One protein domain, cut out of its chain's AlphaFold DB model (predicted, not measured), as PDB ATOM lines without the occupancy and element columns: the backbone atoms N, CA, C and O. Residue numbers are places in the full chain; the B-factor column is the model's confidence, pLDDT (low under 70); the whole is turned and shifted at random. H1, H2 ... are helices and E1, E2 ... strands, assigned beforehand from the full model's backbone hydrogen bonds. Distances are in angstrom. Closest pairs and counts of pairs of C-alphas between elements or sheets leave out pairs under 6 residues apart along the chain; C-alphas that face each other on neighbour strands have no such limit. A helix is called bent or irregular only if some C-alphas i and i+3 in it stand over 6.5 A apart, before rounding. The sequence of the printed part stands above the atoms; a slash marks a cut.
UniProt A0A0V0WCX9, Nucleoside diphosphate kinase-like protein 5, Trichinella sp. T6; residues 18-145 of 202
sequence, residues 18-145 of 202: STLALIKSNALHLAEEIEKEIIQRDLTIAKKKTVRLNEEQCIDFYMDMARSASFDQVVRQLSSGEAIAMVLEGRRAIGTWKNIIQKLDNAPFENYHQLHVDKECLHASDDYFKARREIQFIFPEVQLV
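This is residues 18 to 145 of the 202 residues of the protein "Nucleoside diphosphate kinase-like protein 5" of Trichinella sp. T6 (UniProt A0A0V0WCX9). A twisted four-stranded sheet makes the core, with helices H1 and H4 over one face and H5 slanting over the other. A pair of short helices, H2 and H3, sits beyond the strand ends where E2 ends and E3 begins, and residues 107 to 121 form a long loop between H4 and E4. The printed part has 128 residues in the order E1 H1 E2 H2 H3 E3 H4 E4 H5; the sheet's order is E2 E3 E1 E4, all antiparallel. The class is mixed, helices and strands, in three layers, helices on both faces of a sheet. The whole is compact, with a radius of gyration of the C-alphas of 13.9 A and spans of 37 by 33 by 24 A.

Edge strand E2, residues 44 to 51, is antiparallel to inner strand E3, residues 83 to 90, with N 46 and O 87 2.9 A apart, within hydrogen-bond range. E3 is antiparallel to E1, residues 18 to 23, with N 21 and O 86 at 2.9 A. E1 is antiparallel to edge strand E4, residues 122 to 124, with N 123 and O 22 at 3.0 A. The sheet is twisted, its C-alphas up to 4.4 A off the best plane. H1, residues 25 to 40, is over E3 and E1 at a height over the sheet of 8.4 A and runs along the strands, at 9 degrees to E3 on the local plane. H4, residues 93 to 106, is on the same face as H1; its closest C-alpha pair with E1 is Ile 94 and Thr 19, 5.4 A. H1 and H4 only just touch, with 3 pairs of C-alphas within 8 A, the closest Glu 37 and Ile 100 at 7.2 A. H5, residues 128 to 138, is on the opposite face at a height over the sheet of 8.2 A, slantwise to the strands, at 50 degrees to E1 on the local plane. H2, residues 55 to 61, touches H3, residues 71 to 79, at the C-alphas of Cys 58 and Val 75, 5.3 A apart. H3 only grazes the sheet, with residues 74 to 78; H2 is not on it. E1, H1, E2 and E3, H4, E4 are split strand-helix-strand units, each with another strand between its two strands in the sheet, and both crossovers are right-handed. Each O i to N i+4 pair is within hydrogen-bond range in H2, H3, H4 and H5, but 7 of 12 in H1.

E1 begins at C-alpha 18 (-2.417, -16.703, -46.471) and is 16.5 A long; E3 is 22.0 A and E2 19.5 A, bending by 53 degrees at residue 47. H1 is 23.1 A long and irregular, C-alphas 29 and 32 being 7.9 A apart, with a kink of 65 degrees near residue 32. H4 is 19.9 A long. H5 is 15.5 A long and ends at C-alpha 138 (-2.581, -3.840, -49.891). H3 is 12.3 A, H2 9.7 A and E4 6.9 A long.

The two C-alphas farthest apart are those of Gln 114 and Val 145, 40.8 A. The printed part has no cut. The link from H4 to E4 is long, with 15 residues. The mean pLDDT of the printed part is 92.5; residues 110 to 116, in that link, are under 70.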
ATOM      1  N   SER A  18      -2.533 -18.124 -46.806       95.38
ATOM      2  CA  SER A  18      -2.417 -16.703 -46.471       95.38
ATOM      3  C   SER A  18      -3.774 -15.994 -46.505       95.38
ATOM      4  O   SER A  18      -4.581 -16.210 -47.408       95.38
ATOM      5  N   THR A  19      -4.015 -15.077 -45.567       98.06
ATOM      6  CA  THR A  19      -5.195 -14.195 -45.574       98.06
ATOM      7  C   THR A  19      -4.844 -12.753 -45.216       98.06
ATOM      8  O   THR A  19      -3.835 -12.503 -44.550       98.06
ATOM      9  N   LEU A  20      -5.665 -11.797 -45.663       98.62
ATOM     10  CA  LEU A  20      -5.575 -10.414 -45.210       98.62
ATOM     11  C   LEU A  20      -6.400 -10.246 -43.925       98.62
ATOM     12  O   LEU A  20      -7.583 -10.585 -43.881       98.62
ATOM     13  N   ALA A  21      -5.789  -9.635 -42.916       98.62
ATOM     14  CA  ALA A  21      -6.479  -9.116 -41.744       98.62
ATOM     15  C   ALA A  21      -6.364  -7.589 -41.701       98.62
ATOM     16  O   ALA A  21      -5.267  -7.048 -41.871       98.62
ATOM     17  N   LEU A  22      -7.480  -6.896 -41.451       98.31
ATOM     18  CA  LEU A  22      -7.468  -5.464 -41.132       98.31
ATOM     19  C   LEU A  22      -8.039  -5.226 -39.736       98.31
ATOM     20  O   LEU A  22      -9.103  -5.750 -39.403       98.31
ATOM     21  N   ILE A  23      -7.361  -4.375 -38.973       97.62
ATOM     22  CA  ILE A  23      -7.871  -3.752 -37.751       97.62
ATOM     23  C   ILE A  23      -8.195  -2.302 -38.103       97.62
ATOM     24  O   ILE A  23      -7.284  -1.527 -38.402       97.62
ATOM     25  N   LYS A  24      -9.482  -1.944 -38.131       96.12
ATOM     26  CA  LYS A  24      -9.934  -0.598 -38.515       96.12
ATOM     27  C   LYS A  24      -9.704   0.411 -37.381       96.12
ATOM     28  O   LYS A  24      -9.396   0.043 -36.246       96.12
ATOM     29  N   SER A  25      -9.881   1.694 -37.695       94.19
ATOM     30  CA  SER A  25      -9.625   2.838 -36.805       94.19
ATOM     31  C   SER A  25     -10.267   2.704 -35.416       94.19
ATOM     32  O   SER A  25      -9.645   3.038 -34.408       94.19
ATOM     33  N   ASN A  26     -11.481   2.157 -35.346       91.19
ATOM     34  CA  ASN A  26     -12.247   1.961 -34.116       91.19
ATOM     35  C   ASN A  26     -11.719   0.838 -33.202       91.19
ATOM     36  O   ASN A  26     -12.105   0.809 -32.036       91.19
ATOM     37  N   ALA A  27     -10.808  -0.023 -33.665       93.19
ATOM     38  CA  ALA A  27     -10.200  -1.092 -32.862       93.19
ATOM     39  C   ALA A  27      -8.669  -1.013 -32.743       93.19
ATOM     40  O   ALA A  27      -8.058  -1.892 -32.138       93.19
ATOM     41  N   LEU A  28      -8.027   0.052 -33.241       94.06
ATOM     42  CA  LEU A  28      -6.562   0.203 -33.167       94.06
ATOM     43  C   LEU A  28      -6.008   0.169 -31.738       94.06
ATOM     44  O   LEU A  28      -4.901  -0.308 -31.513       94.06
ATOM     45  N   HIS A  29      -6.782   0.649 -30.769       91.50
ATOM     46  CA  HIS A  29      -6.404   0.657 -29.358       91.50
ATOM     47  C   HIS A  29      -6.351  -0.750 -28.722       91.50
ATOM     48  O   HIS A  29      -5.854  -0.872 -27.610       91.50
ATOM     49  N   LEU A  30      -6.841  -1.784 -29.420       92.88
ATOM     50  CA  LEU A  30      -6.791  -3.202 -29.028       92.88
ATOM     51  C   LEU A  30      -5.883  -4.030 -29.949       92.88
ATOM     52  O   LEU A  30      -5.949  -5.260 -29.954       92.88
ATOM     53  N   ALA A  31      -5.069  -3.379 -30.787       95.12
ATOM     54  CA  ALA A  31      -4.272  -4.078 -31.791       95.12
ATOM     55  C   ALA A  31      -3.317  -5.108 -31.171       95.12
ATOM     56  O   ALA A  31      -3.211  -6.220 -31.681       95.12
ATOM     57  N   GLU A  32      -2.681  -4.784 -30.042       95.12
ATOM     58  CA  GLU A  32      -1.774  -5.711 -29.360       95.12
ATOM     59  C   GLU A  32      -2.496  -6.960 -28.834       95.12
ATOM     60  O   GLU A  32      -1.967  -8.068 -28.925       95.12
ATOM     61  N   GLU A  33      -3.701  -6.815 -28.286       93.19
ATOM     62  CA  GLU A  33      -4.536  -7.926 -27.829       93.19
ATOM     63  C   GLU A  33      -5.012  -8.802 -28.987       93.19
ATOM     64  O   GLU A  33      -4.953 -10.030 -28.898       93.19
ATOM     65  N   ILE A  34      -5.438  -8.184 -30.090       95.38
ATOM     66  CA  ILE A  34      -5.853  -8.901 -31.300       95.38
ATOM     67  C   ILE A  34      -4.667  -9.682 -31.881       95.38
ATOM     68  O   ILE A  34      -4.809 -10.851 -32.233       95.38
ATOM     69  N   GLU A  35      -3.479  -9.082 -31.929       97.19
ATOM     70  CA  GLU A  35      -2.253  -9.749 -32.382       97.19
ATOM     71  C   GLU A  35      -1.859 -10.923 -31.476       97.19
ATOM     72  O   GLU A  35      -1.435 -11.969 -31.972       97.19
ATOM     73  N   LYS A  36      -2.059 -10.804 -30.157       95.31
ATOM     74  CA  LYS A  36      -1.865 -11.924 -29.222       95.31
ATOM     75  C   LYS A  36      -2.826 -13.076 -29.515       95.31
ATOM     76  O   LYS A  36      -2.379 -14.218 -29.537       95.31
ATOM     77  N   GLU A  37      -4.105 -12.805 -29.775       94.19
ATOM     78  CA  GLU A  37      -5.084 -13.841 -30.152       94.19
ATOM     79  C   GLU A  37      -4.732 -14.521 -31.482       94.19
ATOM     80  O   GLU A  37      -4.855 -15.739 -31.601       94.19
ATOM     81  N   ILE A  38      -4.237 -13.759 -32.465       97.06
ATOM     82  CA  ILE A  38      -3.737 -14.293 -33.742       97.06
ATOM     83  C   ILE A  38      -2.609 -15.304 -33.490       97.06
ATOM     84  O   ILE A  38      -2.687 -16.443 -33.953       97.06
ATOM     85  N   ILE A  39      -1.602 -14.921 -32.702       97.25
ATOM     86  CA  ILE A  39      -0.444 -15.775 -32.395       97.25
ATOM     87  C   ILE A  39      -0.856 -16.999 -31.562       97.25
ATOM     88  O   ILE A  39      -0.382 -18.103 -31.816       97.25
ATOM     89  N   GLN A  40      -1.769 -16.840 -30.600       95.56
ATOM     90  CA  GLN A  40      -2.291 -17.943 -29.779       95.56
ATOM     91  C   GLN A  40      -3.085 -18.986 -30.580       95.56
ATOM     92  O   GLN A  40      -3.307 -20.092 -30.089       95.56
ATOM     93  N   ARG A  41      -3.539 -18.641 -31.788       94.94
ATOM     94  CA  ARG A  41      -4.222 -19.549 -32.723       94.94
ATOM     95  C   ARG A  41      -3.302 -20.057 -33.834       94.94
ATOM     96  O   ARG A  41      -3.793 -20.454 -34.888       94.94
ATOM     97  N   ASP A  42      -1.993 -20.048 -33.585       95.00
ATOM     98  CA  ASP A  42      -0.953 -20.564 -34.480       95.00
ATOM     99  C   ASP A  42      -0.927 -19.890 -35.865       95.00
ATOM    100  O   ASP A  42      -0.495 -20.486 -36.855       95.00
ATOM    101  N   LEU A  43      -1.378 -18.632 -35.948       97.38
ATOM    102  CA  LEU A  43      -1.185 -17.800 -37.132       97.38
ATOM    103  C   LEU A  43       0.081 -16.955 -36.982       97.38
ATOM    104  O   LEU A  43       0.338 -16.343 -35.946       97.38
ATOM    105  N   THR A  44       0.857 -16.887 -38.058       97.38
ATOM    106  CA  THR A  44       2.039 -16.032 -38.169       97.38
ATOM    107  C   THR A  44       1.663 -14.715 -38.834       97.38
ATOM    108  O   THR A  44       0.997 -14.707 -39.865       97.38
ATOM    109  N   ILE A  45       2.127 -13.591 -38.286       98.38
ATOM    110  CA  ILE A  45       2.016 -12.275 -38.930       98.38
ATOM    111  C   ILE A  45       3.229 -12.099 -39.853       98.38
ATOM    112  O   ILE A  45       4.298 -11.676 -39.414       98.38
ATOM    113  N   ALA A  46       3.079 -12.445 -41.130       97.56
ATOM    114  CA  ALA A  46       4.167 -12.412 -42.113       97.56
ATOM    115  C   ALA A  46       4.515 -10.985 -42.569       97.56
ATOM    116  O   ALA A  46       5.674 -10.657 -42.842       97.56
ATOM    117  N   LYS A  47       3.505 -10.112 -42.645       98.44
ATOM    118  CA  LYS A  47       3.647  -8.679 -42.938       98.44
ATOM    119  C   LYS A  47       2.681  -7.883 -42.079       98.44
ATOM    120  O   LYS A  47       1.585  -8.351 -41.788       98.44
ATOM    121  N   LYS A  48       3.070  -6.656 -41.738       98.56
ATOM    122  CA  LYS A  48       2.245  -5.693 -41.007       98.56
ATOM    123  C   LYS A  48       2.595  -4.278 -41.452       98.56
ATOM    124  O   LYS A  48       3.777  -3.956 -41.557       98.56
ATOM    125  N   LYS A  49       1.592  -3.432 -41.687       98.50
ATOM    126  CA  LYS A  49       1.781  -1.982 -41.844       98.50
ATOM    127  C   LYS A  49       0.519  -1.210 -41.487       98.50
ATOM    128  O   LYS A  49      -0.588  -1.718 -41.651       98.50
ATOM    129  N   THR A  50       0.689   0.032 -41.053       98.44
ATOM    130  CA  THR A  50      -0.418   0.987 -40.978       98.44
ATOM    131  C   THR A  50      -0.739   1.481 -42.385       98.44
ATOM    132  O   THR A  50       0.162   1.825 -43.151       98.44
ATOM    133  N   VAL A  51      -2.021   1.501 -42.732       97.94
ATOM    134  CA  VAL A  51      -2.538   1.990 -44.010       97.94
ATOM    135  C   VAL A  51      -3.591   3.060 -43.768       97.94
ATOM    136  O   VAL A  51      -4.287   3.052 -42.757       97.94
ATOM    137  N   ARG A  52      -3.730   3.970 -44.729       97.81
ATOM    138  CA  ARG A  52      -4.823   4.937 -44.784       97.81
ATOM    139  C   ARG A  52      -5.349   4.963 -46.207       97.81
ATOM    140  O   ARG A  52      -4.701   5.523 -47.088       97.81
ATOM    141  N   LEU A  53      -6.481   4.305 -46.421       97.25
ATOM    142  CA  LEU A  53      -7.123   4.236 -47.726       97.25
ATOM    143  C   LEU A  53      -8.080   5.413 -47.877       97.25
ATOM    144  O   LEU A  53      -8.818   5.744 -46.951       97.25
ATOM    145  N   ASN A  54      -8.063   6.056 -49.041       96.62
ATOM    146  CA  ASN A  54      -9.095   7.031 -49.375       96.62
ATOM    147  C   ASN A  54     -10.403   6.314 -49.778       96.62
ATOM    148  O   ASN A  54     -10.459   5.086 -49.874       96.62
ATOM    149  N   GLU A  55     -11.475   7.078 -49.982       96.81
ATOM    150  CA  GLU A  55     -12.791   6.522 -50.318       96.81
ATOM    151  C   GLU A  55     -12.787   5.733 -51.637       96.81
ATOM    152  O   GLU A  55     -13.319   4.629 -51.675       96.81
ATOM    153  N   GLU A  56     -12.120   6.239 -52.679       97.75
ATOM    154  CA  GLU A  56     -11.985   5.570 -53.983       97.75
ATOM    155  C   GLU A  56     -11.279   4.209 -53.853       97.75
ATOM    156  O   GLU A  56     -11.783   3.191 -54.319       97.75
ATOM    157  N   GLN A  57     -10.174   4.154 -53.107       97.88
ATOM    158  CA  GLN A  57      -9.462   2.910 -52.816       97.88
ATOM    159  C   GLN A  57     -10.320   1.924 -52.014       97.88
ATOM    160  O   GLN A  57     -10.220   0.717 -52.218       97.88
ATOM    161  N   CYS A  58     -11.160   2.411 -51.096       97.50
ATOM    162  CA  CYS A  58     -12.081   1.554 -50.347       97.50
ATOM    163  C   CYS A  58     -13.208   1.006 -51.234       97.50
ATOM    164  O   CYS A  58     -13.602  -0.146 -51.059       97.50
ATOM    165  N   ILE A  59     -13.711   1.803 -52.183       97.50
ATOM    166  CA  ILE A  59     -14.685   1.366 -53.196       97.50
ATOM    167  C   ILE A  59     -14.087   0.234 -54.033       97.50
ATOM    168  O   ILE A  59     -14.714  -0.818 -54.158       97.50
ATOM    169  N   ASP A  60     -12.864   0.413 -54.535       97.19
ATOM    170  CA  ASP A  60     -12.163  -0.615 -55.308       97.19
ATOM    171  C   ASP A  60     -11.925  -1.885 -54.481       97.19
ATOM    172  O   ASP A  60     -12.169  -2.998 -54.952       97.19
ATOM    173  N   PHE A  61     -11.508  -1.727 -53.220       96.94
ATOM    174  CA  PHE A  61     -11.274  -2.839 -52.300       96.94
ATOM    175  C   PHE A  61     -12.546  -3.669 -52.043       96.94
ATOM    176  O   PHE A  61     -12.496  -4.902 -52.057       96.94
ATOM    177  N   TYR A  62     -13.696  -3.012 -51.860       95.81
ATOM    178  CA  TYR A  62     -14.983  -3.657 -51.574       95.81
ATOM    179  C   TYR A  62     -15.864  -3.896 -52.809       95.81
ATOM    180  O   TYR A  62     -17.028  -4.253 -52.643       95.81
ATOM    181  N   MET A  63     -15.360  -3.740 -54.038       93.88
ATOM    182  CA  MET A  63     -16.181  -3.771 -55.262       93.88
ATOM    183  C   MET A  63     -17.048  -5.041 -55.405       93.88
ATOM    184  O   MET A  63     -18.185  -4.971 -55.871       93.88
ATOM    185  N   ASP A  64     -16.581  -6.198 -54.926       91.25
ATOM    186  CA  ASP A  64     -17.373  -7.444 -54.912       91.25
ATOM    187  C   ASP A  64     -18.682  -7.327 -54.109       91.25
ATOM    188  O   ASP A  64     -19.640  -8.068 -54.334       91.25
ATOM    189  N   MET A  65     -18.727  -6.395 -53.158       90.94
ATOM    190  CA  MET A  65     -19.874  -6.104 -52.306       90.94
ATOM    191  C   MET A  65     -20.751  -4.977 -52.860       90.94
ATOM    192  O   MET A  65     -21.686  -4.587 -52.174       90.94
ATOM    193  N   ALA A  66     -20.530  -4.479 -54.083       91.00
ATOM    194  CA  ALA A  66     -21.263  -3.329 -54.636       91.00
ATOM    195  C   ALA A  66     -22.797  -3.504 -54.685       91.00
ATOM    196  O   ALA A  66     -23.538  -2.530 -54.770       91.00
ATOM    197  N   ARG A  67     -23.297  -4.747 -54.632       93.44
ATOM    198  CA  ARG A  67     -24.740  -5.058 -54.565       93.44
ATOM    199  C   ARG A  67     -25.271  -5.248 -53.140       93.44
ATOM    200  O   ARG A  67     -26.465  -5.474 -52.966       93.44
ATOM    201  N   SER A  68     -24.400  -5.217 -52.136       94.00
ATOM    202  CA  SER A  68     -24.762  -5.365 -50.730       94.00
ATOM    203  C   SER A  68     -25.340  -4.064 -50.184       94.00
ATOM    204  O   SER A  68     -24.794  -2.989 -50.419       94.00
ATOM    205  N   ALA A  69     -26.386  -4.165 -49.364       94.19
ATOM    206  CA  ALA A  69     -26.932  -3.020 -48.635       94.19
ATOM    207  C   ALA A  69     -25.911  -2.383 -47.665       94.19
ATOM    208  O   ALA A  69     -26.060  -1.224 -47.292       94.19
ATOM    209  N   SER A  70     -24.867  -3.124 -47.275       92.00
ATOM    210  CA  SER A  70     -23.807  -2.653 -46.376       92.00
ATOM    211  C   SER A  70     -22.641  -1.965 -47.097       92.00
ATOM    212  O   SER A  70     -21.731  -1.496 -46.417       92.00
ATOM    213  N   PHE A  71     -22.631  -1.896 -48.437       94.75
ATOM    214  CA  PHE A  71     -21.488  -1.397 -49.221       94.75
ATOM    215  C   PHE A  71     -21.026   0.002 -48.783       94.75
ATOM    216  O   PHE A  71     -19.888   0.178 -48.350       94.75
ATOM    217  N   ASP A  72     -21.939   0.975 -48.777       95.12
ATOM    218  CA  ASP A  72     -21.620   2.353 -48.381       95.12
ATOM    219  C   ASP A  72     -21.145   2.449 -46.924       95.12
ATOM    220  O   ASP A  72     -20.373   3.337 -46.557       95.12
ATOM    221  N   GLN A  73     -21.632   1.563 -46.052       93.69
ATOM    222  CA  GLN A  73     -21.209   1.524 -44.656       93.69
ATOM    223  C   GLN A  73     -19.762   1.039 -44.537       93.69
ATOM    224  O   GLN A  73     -18.961   1.716 -43.891       93.69
ATOM    225  N   VAL A  74     -19.413  -0.087 -45.168       92.44
ATOM    226  CA  VAL A  74     -18.064  -0.666 -45.047       92.44
ATOM    227  C   VAL A  74     -17.000   0.206 -45.716       92.44
ATOM    228  O   VAL A  74     -15.905   0.351 -45.169       92.44
ATOM    229  N   VAL A  75     -17.347   0.867 -46.831       95.94
ATOM    230  CA  VAL A  75     -16.487   1.856 -47.500       95.94
ATOM    231  C   VAL A  75     -16.201   3.032 -46.568       95.94
ATOM    232  O   VAL A  75     -15.036   3.335 -46.315       95.94
ATOM    233  N   ARG A  76     -17.243   3.655 -45.996       94.25
ATOM    234  CA  ARG A  76     -17.084   4.794 -45.073       94.25
ATOM    235  C   ARG A  76     -16.312   4.436 -43.810       94.25
ATOM    236  O   ARG A  76     -15.527   5.244 -43.325       94.25
ATOM    237  N   GLN A  77     -16.535   3.247 -43.255       92.06
ATOM    238  CA  GLN A  77     -15.810   2.804 -42.066       92.06
ATOM    239  C   GLN A  77     -14.311   2.671 -42.343       92.06
ATOM    240  O   GLN A  77     -13.509   3.192 -41.569       92.06
ATOM    241  N   LEU A  78     -13.925   2.010 -43.441       94.94
ATOM    242  CA  LEU A  78     -12.512   1.796 -43.759       94.94
ATOM    243  C   LEU A  78     -11.800   3.095 -44.176       94.94
ATOM    244  O   LEU A  78     -10.644   3.285 -43.809       94.94
ATOM    245  N   SER A  79     -12.488   4.010 -44.865       96.31
ATOM    246  CA  SER A  79     -11.915   5.301 -45.280       96.31
ATOM    247  C   SER A  79     -11.871   6.360 -44.167       96.31
ATOM    248  O   SER A  79     -11.244   7.409 -44.332       96.31
ATOM    249  N   SER A  80     -12.506   6.102 -43.015       93.62
ATOM    250  CA  SER A  80     -12.627   7.068 -41.908       93.62
ATOM    251  C   SER A  80     -11.306   7.417 -41.215       93.62
ATOM    252  O   SER A  80     -11.214   8.443 -40.538       93.62
ATOM    253  N   GLY A  81     -10.274   6.587 -41.358       94.31
ATOM    254  CA  GLY A  81      -9.026   6.766 -40.636       94.31
ATOM    255  C   GLY A  81      -7.961   5.752 -41.013       94.31
ATOM    256  O   GLY A  81      -7.978   5.163 -42.090       94.31
ATOM    257  N   GLU A  82      -6.995   5.592 -40.120       96.88
ATOM    258  CA  GLU A  82      -5.952   4.583 -40.270       96.88
ATOM    259  C   GLU A  82      -6.482   3.189 -39.924       96.88
ATOM    260  O   GLU A  82      -7.389   3.031 -39.104       96.88
ATOM    261  N   ALA A  83      -5.878   2.180 -40.535       98.06
ATOM    262  CA  ALA A  83      -6.069   0.778 -40.209       98.06
ATOM    263  C   ALA A  83      -4.704   0.088 -40.108       98.06
ATOM    264  O   ALA A  83      -3.746   0.486 -40.771       98.06
ATOM    265  N   ILE A  84      -4.609  -0.973 -39.313       98.62
ATOM    266  CA  ILE A  84      -3.464  -1.886 -39.354       98.62
ATOM    267  C   ILE A  84      -3.823  -3.018 -40.307       98.62
ATOM    268  O   ILE A  84      -4.797  -3.732 -40.081       98.62
ATOM    269  N   ALA A  85      -3.029  -3.183 -41.361       98.69
ATOM    270  CA  ALA A  85      -3.134  -4.301 -42.282       98.69
ATOM    271  C   ALA A  85      -2.065  -5.346 -41.981       98.69
ATOM    272  O   ALA A  85      -0.906  -4.999 -41.733       98.69
ATOM    273  N   MET A  86      -2.443  -6.621 -42.045       98.81
ATOM    274  CA  MET A  86      -1.557  -7.756 -41.819       98.81
ATOM    275  C   MET A  86      -1.778  -8.847 -42.863       98.81
ATOM    276  O   MET A  86      -2.914  -9.123 -43.245       98.81
ATOM    277  N   VAL A  87      -0.690  -9.493 -43.279       98.69
ATOM    278  CA  VAL A  87      -0.749 -10.783 -43.975       98.69
ATOM    279  C   VAL A  87      -0.548 -11.863 -42.927       98.69
ATOM    280  O   VAL A  87       0.506 -11.906 -42.286       98.69
ATOM    281  N   LEU A  88      -1.570 -12.693 -42.736       98.50
ATOM    282  CA  LEU A  88      -1.541 -13.817 -41.810       98.50
ATOM    283  C   LEU A  88      -1.261 -15.101 -42.578       98.50
ATOM    284  O   LEU A  88      -1.889 -15.333 -43.607       98.50
ATOM    285  N   GLU A  89      -0.367 -15.933 -42.060       95.94
ATOM    286  CA  GLU A  89      -0.014 -17.233 -42.629       95.94
ATOM    287  C   GLU A  89      -0.230 -18.340 -41.601       95.94
ATOM    288  O   GLU A  89       0.141 -18.209 -40.434       95.94
ATOM    289  N   GLY A  90      -0.819 -19.452 -42.026       92.81
ATOM    290  CA  GLY A  90      -1.023 -20.595 -41.149       92.81
ATOM    291  C   GLY A  90      -1.885 -21.677 -41.777       92.81
ATOM    292  O   GLY A  90      -2.325 -21.588 -42.923       92.81
ATOM    293  N   ARG A  91      -2.151 -22.734 -41.008       87.62
ATOM    294  CA  ARG A  91      -3.107 -23.758 -41.432       87.62
ATOM    295  C   ARG A  91      -4.509 -23.152 -41.385       87.62
ATOM    296  O   ARG A  91      -4.972 -22.768 -40.312       87.62
ATOM    297  N   ARG A  92      -5.184 -23.099 -42.538       88.12
ATOM    298  CA  ARG A  92      -6.543 -22.544 -42.674       88.12
ATOM    299  C   ARG A  92      -6.646 -21.101 -42.165       88.12
ATOM    300  O   ARG A  92      -7.594 -20.765 -41.452       88.12
ATOM    301  N   ALA A  93      -5.654 -20.268 -42.477       94.88
ATOM    302  CA  ALA A  93      -5.569 -18.884 -42.024       94.88
ATOM    303  C   ALA A  93      -6.870 -18.086 -42.219       94.88
ATOM    304  O   ALA A  93      -7.268 -17.367 -41.303       94.88
ATOM    305  N   ILE A  94      -7.582 -18.266 -43.340       95.31
ATOM    306  CA  ILE A  94      -8.860 -17.584 -43.611       95.31
ATOM    307  C   ILE A  94      -9.907 -17.972 -42.562       95.31
ATOM    308  O   ILE A  94     -10.513 -17.116 -41.915       95.31
ATOM    309  N   GLY A  95     -10.117 -19.277 -42.370       94.31
ATOM    310  CA  GLY A  95     -11.096 -19.792 -41.413       94.31
ATOM    311  C   GLY A  95     -10.722 -19.464 -39.967       94.31
ATOM    312  O   GLY A  95     -11.569 -19.039 -39.184       94.31
ATOM    313  N   THR A  96      -9.443 -19.606 -39.621       95.75
ATOM    314  CA  THR A  96      -8.928 -19.302 -38.282       95.75
ATOM    315  C   THR A  96      -9.098 -17.822 -37.944       95.75
ATOM    316  O   THR A  96      -9.576 -17.509 -36.854       95.75
ATOM    317  N   TRP A  97      -8.802 -16.914 -38.881       97.75
ATOM    318  CA  TRP A  97      -9.007 -15.481 -38.681       97.75
ATOM    319  C   TRP A  97     -10.487 -15.127 -38.492       97.75
ATOM    320  O   TRP A  97     -10.837 -14.456 -37.520       97.75
ATOM    321  N   LYS A  98     -11.388 -15.663 -39.327       96.44
ATOM    322  CA  LYS A  98     -12.840 -15.483 -39.144       96.44
ATOM    323  C   LYS A  98     -13.331 -15.982 -37.783       96.44
ATOM    324  O   LYS A  98     -14.146 -15.316 -37.145       96.44
ATOM    325  N   ASN A  99     -12.812 -17.115 -37.310       93.88
ATOM    326  CA  ASN A  99     -13.156 -17.657 -35.996       93.88
ATOM    327  C   ASN A  99     -12.666 -16.763 -34.846       93.88
ATOM    328  O   ASN A  99     -13.342 -16.673 -33.823       93.88
ATOM    329  N   ILE A 100     -11.511 -16.102 -34.994       93.75
ATOM    330  CA  ILE A 100     -11.038 -15.102 -34.023       93.75
ATOM    331  C   ILE A 100     -12.001 -13.914 -33.993       93.75
ATOM    332  O   ILE A 100     -12.463 -13.558 -32.913       93.75
ATOM    333  N   ILE A 101     -12.372 -13.358 -35.154       94.31
ATOM    334  CA  ILE A 101     -13.349 -12.256 -35.229       94.31
ATOM    335  C   ILE A 101     -14.659 -12.655 -34.543       94.31
ATOM    336  O   ILE A 101     -15.146 -11.929 -33.683       94.31
ATOM    337  N   GLN A 102     -15.204 -13.832 -34.863       91.88
ATOM    338  CA  GLN A 102     -16.451 -14.308 -34.264       91.88
ATOM    339  C   GLN A 102     -16.336 -14.518 -32.745       91.88
ATOM    340  O   GLN A 102     -17.285 -14.247 -32.012       91.88
ATOM    341  N   LYS A 103     -15.187 -15.004 -32.251       89.81
ATOM    342  CA  LYS A 103     -14.931 -15.121 -30.807       89.81
ATOM    343  C   LYS A 103     -14.976 -13.744 -30.143       89.81
ATOM    344  O   LYS A 103     -15.638 -13.613 -29.121       89.81
ATOM    345  N   LEU A 104     -14.299 -12.750 -30.719       88.94
ATOM    346  CA  LEU A 104     -14.223 -11.392 -30.172       88.94
ATOM    347  C   LEU A 104     -15.579 -10.670 -30.201       88.94
ATOM    348  O   LEU A 104     -15.916  -9.993 -29.234       88.94
ATOM    349  N   ASP A 105     -16.371 -10.888 -31.255       87.50
ATOM    350  CA  ASP A 105     -17.739 -10.364 -31.404       87.50
ATOM    351  C   ASP A 105     -18.681 -10.930 -30.319       87.50
ATOM    352  O   ASP A 105     -19.452 -10.197 -29.700       87.50
ATOM    353  N   ASN A 106     -18.576 -12.235 -30.029       85.88
ATOM    354  CA  ASN A 106     -19.407 -12.917 -29.028       85.88
ATOM    355  C   ASN A 106     -18.946 -12.699 -27.577       85.88
ATOM    356  O   ASN A 106     -19.763 -12.726 -26.655       85.88
ATOM    357  N   ALA A 107     -17.638 -12.569 -27.359       82.88
ATOM    358  CA  ALA A 107     -17.022 -12.475 -26.044       82.88
ATOM    359  C   ALA A 107     -15.821 -11.514 -26.111       82.88
ATOM    360  O   ALA A 107     -14.707 -11.946 -26.434       82.88
ATOM    361  N   PRO A 108     -16.020 -10.215 -25.810       71.56
ATOM    362  CA  PRO A 108     -14.925  -9.256 -25.773       71.56
ATOM    363  C   PRO A 108     -13.919  -9.630 -24.678       71.56
ATOM    364  O   PRO A 108     -14.238 -10.355 -23.734       71.56
ATOM    365  N   PHE A 109     -12.692  -9.129 -24.801       74.44
ATOM    366  CA  PHE A 109     -11.603  -9.424 -23.872       74.44
ATOM    367  C   PHE A 109     -12.005  -9.195 -22.403       74.44
ATOM    368  O   PHE A 109     -12.523  -8.132 -22.059       74.44
ATOM    369  N   GLU A 110     -11.702 -10.164 -21.526       66.50
ATOM    370  CA  GLU A 110     -12.117 -10.154 -20.108       66.50
ATOM    371  C   GLU A 110     -11.711  -8.868 -19.368       66.50
ATOM    372  O   GLU A 110     -12.487  -8.319 -18.598       66.50
ATOM    373  N   ASN A 111     -10.530  -8.311 -19.639       63.72
ATOM    374  CA  ASN A 111     -10.064  -7.094 -18.958       63.72
ATOM    375  C   ASN A 111     -10.592  -5.787 -19.571       63.72
ATOM    376  O   ASN A 111     -10.332  -4.708 -19.039       63.72
ATOM    377  N   TYR A 112     -11.339  -5.867 -20.671       62.72
ATOM    378  CA  TYR A 112     -11.781  -4.715 -21.450       62.72
ATOM    379  C   TYR A 112     -13.303  -4.685 -21.597       62.72
ATOM    380  O   TYR A 112     -13.809  -4.250 -22.620       62.72
ATOM    381  N   HIS A 113     -14.051  -5.082 -20.561       56.75
ATOM    382  CA  HIS A 113     -15.524  -5.120 -20.541       56.75
ATOM    383  C   HIS A 113     -16.247  -3.831 -21.013       56.75
ATOM    384  O   HIS A 113     -17.454  -3.870 -21.240       56.75
ATOM    385  N   GLN A 114     -15.549  -2.696 -21.153       54.53
ATOM    386  CA  GLN A 114     -16.081  -1.432 -21.692       54.53
ATOM    387  C   GLN A 114     -15.690  -1.139 -23.156       54.53
ATOM    388  O   GLN A 114     -16.206  -0.186 -23.733       54.53
ATOM    389  N   LEU A 115     -14.790  -1.921 -23.759       63.06
ATOM    390  CA  LEU A 115     -14.317  -1.765 -25.134       63.06
ATOM    391  C   LEU A 115     -14.799  -2.958 -25.961       63.06
ATOM    392  O   LEU A 115     -14.473  -4.111 -25.686       63.06
ATOM    393  N   HIS A 116     -15.619  -2.668 -26.963       68.00
ATOM    394  CA  HIS A 116     -16.253  -3.676 -27.798       68.00
ATOM    395  C   HIS A 116     -15.551  -3.745 -29.155       68.00
ATOM    396  O   HIS A 116     -15.447  -2.741 -29.859       68.00
ATOM    397  N   VAL A 117     -15.069  -4.936 -29.512       76.38
ATOM    398  CA  VAL A 117     -14.691  -5.274 -30.885       76.38
ATOM    399  C   VAL A 117     -15.865  -6.035 -31.469       76.38
ATOM    400  O   VAL A 117     -15.996  -7.229 -31.220       76.38
ATOM    401  N   ASP A 118     -16.731  -5.344 -32.204       83.44
ATOM    402  CA  ASP A 118     -17.697  -6.042 -33.046       83.44
ATOM    403  C   ASP A 118     -17.018  -6.530 -34.333       83.44
ATOM    404  O   ASP A 118     -15.902  -6.131 -34.690       83.44
ATOM    405  N   LYS A 119     -17.710  -7.396 -35.067       81.69
ATOM    406  CA  LYS A 119     -17.247  -7.876 -36.376       81.69
ATOM    407  C   LYS A 119     -16.971  -6.761 -37.399       81.69
ATOM    408  O   LYS A 119     -16.213  -6.993 -38.333       81.69
ATOM    409  N   GLU A 120     -17.564  -5.573 -37.252       89.38
ATOM    410  CA  GLU A 120     -17.372  -4.443 -38.167       89.38
ATOM    411  C   GLU A 120     -16.067  -3.688 -37.881       89.38
ATOM    412  O   GLU A 120     -15.558  -3.001 -38.768       89.38
ATOM    413  N   CYS A 121     -15.483  -3.832 -36.689       93.19
ATOM    414  CA  CYS A 121     -14.159  -3.306 -36.343       93.19
ATOM    415  C   CYS A 121     -13.011  -3.973 -37.117       93.19
ATOM    416  O   CYS A 121     -11.917  -3.410 -37.225       93.19
ATOM    417  N   LEU A 122     -13.242  -5.176 -37.641       95.94
ATOM    418  CA  LEU A 122     -12.237  -6.013 -38.286       95.94
ATOM    419  C   LEU A 122     -12.657  -6.334 -39.726       95.94
ATOM    420  O   LEU A 122     -13.815  -6.184 -40.108       95.94
ATOM    421  N   HIS A 123     -11.703  -6.745 -40.556       96.88
ATOM    422  CA  HIS A 123     -11.975  -7.292 -41.891       96.88
ATOM    423  C   HIS A 123     -11.310  -8.653 -42.036       96.88
ATOM    424  O   HIS A 123     -10.146  -8.816 -41.659       96.88
ATOM    425  N   ALA A 124     -12.032  -9.594 -42.636       96.75
ATOM    426  CA  ALA A 124     -11.515 -10.883 -43.070       96.75
ATOM    427  C   ALA A 124     -11.913 -11.135 -44.522       96.75
ATOM    428  O   ALA A 124     -13.053 -10.884 -44.916       96.75
ATOM    429  N   SER A 125     -10.990 -11.695 -45.296       96.81
ATOM    430  CA  SER A 125     -11.287 -12.183 -46.638       96.81
ATOM    431  C   SER A 125     -12.310 -13.321 -46.594       96.81
ATOM    432  O   SER A 125     -12.251 -14.184 -45.715       96.81
ATOM    433  N   ASP A 126     -13.245 -13.355 -47.548       91.75
ATOM    434  CA  ASP A 126     -14.314 -14.361 -47.515       91.75
ATOM    435  C   ASP A 126     -13.854 -15.752 -47.935       91.75
ATOM    436  O   ASP A 126     -14.265 -16.758 -47.353       91.75
ATOM    437  N   ASP A 127     -13.002 -15.784 -48.944       91.12
ATOM    438  CA  ASP A 127     -12.485 -16.987 -49.556       91.12
ATOM    439  C   ASP A 127     -11.058 -16.746 -50.036       91.12
ATOM    440  O   ASP A 127     -10.486 -15.658 -49.914       91.12
ATOM    441  N   TYR A 128     -10.491 -17.803 -50.589       90.12
ATOM    442  CA  TYR A 128      -9.138 -17.825 -51.090       90.12
ATOM    443  C   TYR A 128      -8.864 -16.793 -52.198       90.12
ATOM    444  O   TYR A 128      -7.853 -16.089 -52.162       90.12
ATOM    445  N   PHE A 129      -9.753 -16.666 -53.189       91.38
ATOM    446  CA  PHE A 129      -9.540 -15.743 -54.308       91.38
ATOM    447  C   PHE A 129      -9.570 -14.296 -53.830       91.38
ATOM    448  O   PHE A 129      -8.725 -13.485 -54.226       91.38
ATOM    449  N   LYS A 130     -10.509 -13.998 -52.932       95.50
ATOM    450  CA  LYS A 130     -10.618 -12.708 -52.267       95.50
ATOM    451  C   LYS A 130      -9.379 -12.420 -51.422       95.50
ATOM    452  O   LYS A 130      -8.793 -11.356 -51.591       95.50
ATOM    453  N   ALA A 131      -8.904 -13.382 -50.630       96.19
ATOM    454  CA  ALA A 131      -7.686 -13.242 -49.831       96.19
ATOM    455  C   ALA A 131      -6.473 -12.860 -50.680       96.19
ATOM    456  O   ALA A 131      -5.804 -11.870 -50.388       96.19
ATOM    457  N   ARG A 132      -6.220 -13.568 -51.786       94.75
ATOM    458  CA  ARG A 132      -5.099 -13.231 -52.675       94.75
ATOM    459  C   ARG A 132      -5.215 -11.836 -53.270       94.75
ATOM    460  O   ARG A 132      -4.226 -11.107 -53.300       94.75
ATOM    461  N   ARG A 133      -6.398 -11.479 -53.779       96.50
ATOM    462  CA  ARG A 133      -6.625 -10.165 -54.391       96.50
ATOM    463  C   ARG A 133      -6.423  -9.055 -53.365       96.50
ATOM    464  O   ARG A 133      -5.744  -8.080 -53.658       96.50
ATOM    465  N   GLU A 134      -6.992  -9.211 -52.176       98.19
ATOM    466  CA  GLU A 134      -6.900  -8.235 -51.093       98.19
ATOM    467  C   GLU A 134      -5.462  -8.090 -50.570       98.19
ATOM    468  O   GLU A 134      -4.994  -6.966 -50.379       98.19
ATOM    469  N   ILE A 135      -4.722  -9.198 -50.419       98.25
ATOM    470  CA  ILE A 135      -3.293  -9.158 -50.081       98.25
ATOM    471  C   ILE A 135      -2.515  -8.410 -51.162       98.25
ATOM    472  O   ILE A 135      -1.751  -7.522 -50.819       98.25
ATOM    473  N   GLN A 136      -2.717  -8.714 -52.447       97.62
ATOM    474  CA  GLN A 136      -2.019  -8.023 -53.542       97.62
ATOM    475  C   GLN A 136      -2.393  -6.540 -53.645       97.62
ATOM    476  O   GLN A 136      -1.549  -5.715 -53.982       97.62
ATOM    477  N   PHE A 137      -3.639  -6.187 -53.325       97.94
ATOM    478  CA  PHE A 137      -4.094  -4.798 -53.300       97.94
ATOM    479  C   PHE A 137      -3.358  -3.990 -52.222       97.94
ATOM    480  O   PHE A 137      -2.904  -2.877 -52.482       97.94
ATOM    481  N   ILE A 138      -3.216  -4.544 -51.013       98.19
ATOM    482  CA  ILE A 138      -2.581  -3.840 -49.891       98.19
ATOM    483  C   ILE A 138      -1.055  -3.997 -49.900       98.19
ATOM    484  O   ILE A 138      -0.348  -3.041 -49.590       98.19
ATOM    485  N   PHE A 139      -0.537  -5.171 -50.247       98.25
ATOM    486  CA  PHE A 139       0.873  -5.570 -50.224       98.25
ATOM    487  C   PHE A 139       1.310  -6.129 -51.594       98.25
ATOM    488  O   PHE A 139       1.567  -7.331 -51.716       98.25
ATOM    489  N   PRO A 140       1.418  -5.288 -52.638       97.12
ATOM    490  CA  PRO A 140       1.799  -5.731 -53.986       97.12
ATOM    491  C   PRO A 140       3.204  -6.359 -54.056       97.12
ATOM    492  O   PRO A 140       3.544  -7.045 -55.017       97.12
ATOM    493  N   GLU A 141       4.044  -6.130 -53.046       96.12
ATOM    494  CA  GLU A 141       5.367  -6.735 -52.907       96.12
ATOM    495  C   GLU A 141       5.346  -8.186 -52.394       96.12
ATOM    496  O   GLU A 141       6.377  -8.863 -52.432       96.12
ATOM    497  N   VAL A 142       4.211  -8.671 -51.877       95.31
ATOM    498  CA  VAL A 142       4.098 -10.024 -51.321       95.31
ATOM    499  C   VAL A 142       3.989 -11.045 -52.446       95.31
ATOM    500  O   VAL A 142       3.067 -11.026 -53.263       95.31
ATOM    501  N   GLN A 143       4.930 -11.986 -52.460       91.75
ATOM    502  CA  GLN A 143       4.895 -13.139 -53.349       91.75
ATOM    503  C   GLN A 143       4.109 -14.260 -52.678       91.75
ATOM    504  O   GLN A 143       4.604 -14.930 -51.777       91.75
ATOM    505  N   LEU A 144       2.870 -14.444 -53.121       89.31
ATOM    506  CA  LEU A 144       2.039 -15.556 -52.678       89.31
ATOM    507  C   LEU A 144       2.439 -16.835 -53.408       89.31
ATOM    508  O   LEU A 144       2.737 -16.799 -54.607       89.31
ATOM    509  N   VAL A 145       2.352 -17.966 -52.709       86.25
ATOM    510  CA  VAL A 145       2.564 -19.288 -53.307       86.25
ATOM    511  C   VAL A 145       1.647 -19.448 -54.531       86.25
ATOM    512  O   VAL A 145       0.501 -18.972 -54.511       86.25
TER     513      VAL A 145